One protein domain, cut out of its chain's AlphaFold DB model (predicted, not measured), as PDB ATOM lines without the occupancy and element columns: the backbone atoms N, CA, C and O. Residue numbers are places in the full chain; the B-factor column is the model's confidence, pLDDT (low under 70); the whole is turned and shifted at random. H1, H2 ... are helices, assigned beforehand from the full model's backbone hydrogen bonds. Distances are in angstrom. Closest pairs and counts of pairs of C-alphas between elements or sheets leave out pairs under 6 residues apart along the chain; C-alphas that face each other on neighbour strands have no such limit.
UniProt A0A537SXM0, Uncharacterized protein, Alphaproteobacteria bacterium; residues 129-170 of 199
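Overview. This is residues 129 to 170 of the 199 residues of an uncharacterized protein of Alphaproteobacteria bacterium (UniProt A0A537SXM0). Two helices, H1 and H2, run opposite ways at a shallow tilt, offset along their length so that they overlap only in part and sit loosely together, joined by a long loop, residues 142 to 160, that first folds back beside H1 and then swings out to the end of the domain away from Val 129. The printed part has 42 residues with two named helices, H1 then H2, and no named strand; its class is all helix. It is compact, with a radius of gyration of the C-alphas of 9.9 A, and elongated, spanning 29 by 15 by 13 A.

Along the chain. H1, residues 130 to 141, is 16.6 A long and begins at C-alpha 130 (-84.510, -92.249, -69.239). H2, residues 161 to 170, is 14.4 A long and ends at C-alpha 170 (-96.456, -90.497, -62.964).

Arrangement. H1 and H2 are close but not clearly touching; their closest C-alphas, of Leu 138 and Ile 167, are 6.7 A apart. They run opposite ways at a shallow tilt of 25 degrees. In H1 and H2 every O i to N i+4 pair is within hydrogen-bond range.

Size, cuts and confidence. The C-alphas farthest apart, of Val 129 and Lys 157, are 30.2 A apart. The link from H1 to H2, 19 residues, is long. The printed part has no cut. Its mean pLDDT is 76.7, with residues 129 to 135 and 148 to 149 under 70.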
ATOM      1  N   VAL A 129     -82.363 -88.530 -69.763       48.97
ATOM      2  CA  VAL A 129     -83.617 -88.678 -70.506       48.97
ATOM      3  C   VAL A 129     -84.326 -90.025 -70.260       48.97
ATOM      4  O   VAL A 129     -85.439 -90.195 -70.733       48.97
ATOM      5  N   ALA A 130     -83.785 -90.994 -69.510       49.62
ATOM      6  CA  ALA A 130     -84.510 -92.249 -69.239       49.62
ATOM      7  C   ALA A 130     -85.888 -92.007 -68.574       49.62
ATOM      8  O   ALA A 130     -86.892 -92.578 -69.005       49.62
ATOM      9  N   ASN A 131     -85.972 -91.070 -67.625       52.50
ATOM     10  CA  ASN A 131     -87.241 -90.697 -66.983       52.50
ATOM     11  C   ASN A 131     -88.125 -89.835 -67.897       52.50
ATOM     12  O   ASN A 131     -89.345 -89.999 -67.914       52.50
ATOM     13  N   ALA A 132     -87.512 -88.966 -68.708       56.47
ATOM     14  CA  ALA A 132     -88.222 -88.214 -69.739       56.47
ATOM     15  C   ALA A 132     -88.866 -89.169 -70.753       56.47
ATOM     16  O   ALA A 132     -90.042 -89.032 -71.048       56.47
ATOM     17  N   SER A 133     -88.160 -90.220 -71.178       64.75
ATOM     18  CA  SER A 133     -88.661 -91.214 -72.133       64.75
ATOM     19  C   SER A 133     -89.851 -92.008 -71.595       64.75
ATOM     20  O   SER A 133     -90.750 -92.349 -72.358       64.75
ATOM     21  N   GLN A 134     -89.903 -92.248 -70.279       66.75
ATOM     22  CA  GLN A 134     -91.033 -92.912 -69.641       66.75
ATOM     23  C   GLN A 134     -92.250 -91.984 -69.567       66.75
ATOM     24  O   GLN A 134     -93.354 -92.408 -69.898       66.75
ATOM     25  N   ALA A 135     -92.055 -90.703 -69.236       67.69
ATOM     26  CA  ALA A 135     -93.115 -89.699 -69.301       67.69
ATOM     27  C   ALA A 135     -93.615 -89.492 -70.745       67.69
ATOM     28  O   ALA A 135     -94.819 -89.535 -70.970       67.69
ATOM     29  N   CYS A 136     -92.723 -89.353 -71.731       73.62
ATOM     30  CA  CYS A 136     -93.058 -89.250 -73.156       73.62
ATOM     31  C   CYS A 136     -93.818 -90.487 -73.656       73.62
ATOM     32  O   CYS A 136     -94.793 -90.357 -74.391       73.62
ATOM     33  N   LYS A 137     -93.421 -91.691 -73.221       79.31
ATOM     34  CA  LYS A 137     -94.118 -92.940 -73.553       79.31
ATOM     35  C   LYS A 137     -95.536 -92.963 -72.982       79.31
ATOM     36  O   LYS A 137     -96.473 -93.274 -73.705       79.31
ATOM     37  N   LEU A 138     -95.701 -92.557 -71.724       77.44
ATOM     38  CA  LEU A 138     -97.014 -92.427 -71.092       77.44
ATOM     39  C   LEU A 138     -97.899 -91.362 -71.775       77.44
ATOM     40  O   LEU A 138     -99.116 -91.520 -71.815       77.44
ATOM     41  N   ARG A 139     -97.310 -90.294 -72.340       79.00
ATOM     42  CA  ARG A 139     -98.030 -89.287 -73.152       79.00
ATOM     43  C   ARG A 139     -98.503 -89.860 -74.485       79.00
ATOM     44  O   ARG A 139     -99.664 -89.668 -74.841       79.00
ATOM     45  N   LEU A 140     -97.637 -90.611 -75.164       80.00
ATOM     46  CA  LEU A 140     -97.962 -91.301 -76.414       80.00
ATOM     47  C   LEU A 140     -99.059 -92.355 -76.223       80.00
ATOM     48  O   LEU A 140     -99.955 -92.453 -77.053       80.00
ATOM     49  N   GLU A 141     -99.043 -93.103 -75.115       79.69
ATOM     50  CA  GLU A 141    -100.099 -94.073 -74.777       79.69
ATOM     51  C   GLU A 141    -101.477 -93.412 -74.591       79.69
ATOM     52  O   GLU A 141    -102.506 -94.038 -74.842       79.69
ATOM     53  N   LEU A 142    -101.509 -92.136 -74.199       80.19
ATOM     54  CA  LEU A 142    -102.727 -91.326 -74.114       80.19
ATOM     55  C   LEU A 142    -103.077 -90.611 -75.432       80.19
ATOM     56  O   LEU A 142    -104.062 -89.875 -75.469       80.19
ATOM     57  N   GLY A 143    -102.297 -90.815 -76.500       78.06
ATOM     58  CA  GLY A 143    -102.482 -90.178 -77.808       78.06
ATOM     59  C   GLY A 143    -101.994 -88.727 -77.889       78.06
ATOM     60  O   GLY A 143    -102.356 -88.022 -78.826       78.06
ATOM     61  N   GLY A 144    -101.210 -88.262 -76.912       76.75
ATOM     62  CA  GLY A 144    -100.625 -86.921 -76.894       76.75
ATOM     63  C   GLY A 144     -99.219 -86.870 -77.490       76.75
ATOM     64  O   GLY A 144     -98.547 -87.893 -77.639       76.75
ATOM     65  N   TRP A 145     -98.754 -85.658 -77.788       74.19
ATOM     66  CA  TRP A 145     -97.391 -85.436 -78.260       74.19
ATOM     67  C   TRP A 145     -96.364 -85.720 -77.148       74.19
ATOM     68  O   TRP A 145     -96.637 -85.496 -75.964       74.19
ATOM     69  N   PRO A 146     -95.180 -86.253 -77.500       72.06
ATOM     70  CA  PRO A 146     -94.159 -86.627 -76.529       72.06
ATOM     71  C   PRO A 146     -93.428 -85.427 -75.909       72.06
ATOM     72  O   PRO A 146     -92.607 -85.650 -75.025       72.06
ATOM     73  N   ASP A 147     -93.686 -84.185 -76.323       75.75
ATOM     74  CA  ASP A 147     -93.058 -83.009 -75.713       75.75
ATOM     75  C   ASP A 147     -93.463 -82.879 -74.234       75.75
ATOM     76  O   ASP A 147     -94.599 -83.174 -73.872       75.75
ATOM     77  N   ILE A 148     -92.530 -82.475 -73.366       67.88
ATOM     78  CA  ILE A 148     -92.721 -82.267 -71.923       67.88
ATOM     79  C   ILE A 148     -93.451 -80.946 -71.655       67.88
ATOM     80  O   ILE A 148     -94.201 -80.866 -70.673       67.88
ATOM     81  N   HIS A 149     -93.240 -79.948 -72.519       69.50
ATOM     82  CA  HIS A 149     -93.778 -78.595 -72.381       69.50
ATOM     83  C   HIS A 149     -95.258 -78.488 -72.763       69.50
ATOM     84  O   HIS A 149     -95.945 -77.588 -72.281       69.50
ATOM     85  N   ASP A 150     -95.771 -79.451 -73.527       73.19
ATOM     86  CA  ASP A 150     -97.180 -79.498 -73.894       73.19
ATOM     87  C   ASP A 150     -98.089 -79.892 -72.723       73.19
ATOM     88  O   ASP A 150     -97.729 -80.670 -71.823       73.19
ATOM     89  N   LEU A 151     -99.316 -79.366 -72.765       77.12
ATOM     90  CA  LEU A 151    -100.382 -79.739 -71.842       77.12
ATOM     91  C   LEU A 151    -100.727 -81.227 -72.002       77.12
ATOM     92  O   LEU A 151    -100.731 -81.780 -73.099       77.12
ATOM     93  N   MET A 152    -101.054 -81.882 -70.884       78.00
ATOM     94  CA  MET A 152    -101.527 -83.269 -70.919       78.00
ATOM     95  C   MET A 152    -102.770 -83.400 -71.808       78.00
ATOM     96  O   MET A 152    -103.706 -82.614 -71.622       78.00
ATOM     97  N   PRO A 153    -102.830 -84.414 -72.693       82.12
ATOM     98  CA  PRO A 153    -104.017 -84.673 -73.497       82.12
ATOM     99  C   PRO A 153    -105.217 -84.969 -72.592       82.12
ATOM    100  O   PRO A 153    -105.064 -85.489 -71.484       82.12
ATOM    101  N   SER A 154    -106.419 -84.635 -73.057       84.69
ATOM    102  CA  SER A 154    -107.654 -84.920 -72.327       84.69
ATOM    103  C   SER A 154    -107.878 -86.432 -72.174       84.69
ATOM    104  O   SER A 154    -107.301 -87.257 -72.883       84.69
ATOM    105  N   ARG A 155    -108.708 -86.827 -71.199       88.62
ATOM    106  CA  ARG A 155    -108.957 -88.247 -70.915       88.62
ATOM    107  C   ARG A 155    -109.594 -88.931 -72.139       88.62
ATOM    108  O   ARG A 155    -110.684 -88.512 -72.531       88.62
ATOM    109  N   PRO A 156    -109.035 -90.044 -72.648       85.00
ATOM    110  CA  PRO A 156    -109.673 -90.804 -73.720       85.00
ATOM    111  C   PRO A 156    -111.030 -91.371 -73.272       85.00
ATOM    112  O   PRO A 156    -111.176 -91.804 -72.123       85.00
ATOM    113  N   LYS A 157    -112.009 -91.433 -74.188       82.31
ATOM    114  CA  LYS A 157    -113.415 -91.812 -73.914       82.31
ATOM    115  C   LYS A 157    -113.566 -93.126 -73.127       82.31
ATOM    116  O   LYS A 157    -114.414 -93.211 -72.244       82.31
ATOM    117  N   TRP A 158    -112.695 -94.105 -73.373       81.62
ATOM    118  CA  TRP A 158    -112.763 -95.455 -72.789       81.62
ATOM    119  C   TRP A 158    -111.753 -95.716 -71.663       81.62
ATOM    120  O   TRP A 158    -111.637 -96.834 -71.164       81.62
ATOM    121  N   THR A 159    -111.020 -94.691 -71.217       85.31
ATOM    122  CA  THR A 159    -110.042 -94.846 -70.133       85.31
ATOM    123  C   THR A 159    -110.693 -94.622 -68.767       85.31
ATOM    124  O   THR A 159    -111.260 -93.561 -68.473       85.31
ATOM    125  N   ARG A 160    -110.573 -95.610 -67.870       89.00
ATOM    126  CA  ARG A 160    -111.047 -95.490 -66.480       89.00
ATOM    127  C   ARG A 160    -110.370 -94.299 -65.788       89.00
ATOM    128  O   ARG A 160    -109.158 -94.119 -65.880       89.00
ATOM    129  N   ARG A 161    -111.146 -93.494 -65.045       86.81
ATOM    130  CA  ARG A 161    -110.671 -92.252 -64.392       86.81
ATOM    131  C   ARG A 161    -109.447 -92.483 -63.499       86.81
ATOM    132  O   ARG A 161    -108.502 -91.703 -63.556       86.81
ATOM    133  N   ARG A 162    -109.445 -93.582 -62.733       87.94
ATOM    134  CA  ARG A 162    -108.330 -93.973 -61.852       87.94
ATOM    135  C   ARG A 162    -107.035 -94.231 -62.629       87.94
ATOM    136  O   ARG A 162    -105.978 -93.761 -62.219       87.94
ATOM    137  N   THR A 163    -107.118 -94.930 -63.761       85.06
ATOM    138  CA  THR A 163    -105.965 -95.223 -64.627       85.06
ATOM    139  C   THR A 163    -105.381 -93.938 -65.204       85.06
ATOM    140  O   THR A 163    -104.182 -93.706 -65.099       85.06
ATOM    141  N   TYR A 164    -106.240 -93.056 -65.718       88.31
ATOM    142  CA  TYR A 164    -105.819 -91.762 -66.251       88.31
ATOM    143  C   TYR A 164    -105.135 -90.882 -65.191       88.31
ATOM    144  O   TYR A 164    -104.079 -90.310 -65.443       88.31
ATOM    145  N   GLN A 165    -105.691 -90.809 -63.976       87.00
ATOM    146  CA  GLN A 165    -105.074 -90.063 -62.875       87.00
ATOM    147  C   GLN A 165    -103.707 -90.640 -62.495       87.00
ATOM    148  O   GLN A 165    -102.756 -89.875 -62.354       87.00
ATOM    149  N   ARG A 166    -103.575 -91.970 -62.392       85.50
ATOM    150  CA  ARG A 166    -102.293 -92.631 -62.097       85.50
ATOM    151  C   ARG A 166    -101.219 -92.250 -63.118       85.50
ATOM    152  O   ARG A 166    -100.142 -91.820 -62.715       85.50
ATOM    153  N   ILE A 167    -101.539 -92.339 -64.409       81.25
ATOM    154  CA  ILE A 167    -100.627 -91.963 -65.498       81.25
ATOM    155  C   ILE A 167    -100.258 -90.475 -65.399       81.25
ATOM    156  O   ILE A 167     -99.083 -90.127 -65.449       81.25
ATOM    157  N   ARG A 168    -101.242 -89.597 -65.160       82.69
ATOM    158  CA  ARG A 168    -101.027 -88.149 -64.995       82.69
ATOM    159  C   ARG A 168    -100.145 -87.799 -63.792       82.69
ATOM    160  O   ARG A 168     -99.428 -86.807 -63.836       82.69
ATOM    161  N   HIS A 169    -100.213 -88.559 -62.702       83.31
ATOM    162  CA  HIS A 169     -99.336 -88.362 -61.545       83.31
ATOM    163  C   HIS A 169     -97.910 -88.849 -61.821       83.31
ATOM    164  O   HIS A 169     -96.967 -88.184 -61.404       83.31
ATOM    165  N   GLN A 170     -97.756 -89.951 -62.561       77.88
ATOM    166  CA  GLN A 170     -96.456 -90.497 -62.964       77.88
ATOM    167  C   GLN A 170     -95.744 -89.647 -64.027       77.88
ATOM    168  O   GLN A 170     -94.519 -89.628 -64.062       77.88
TER     169      GLN A 170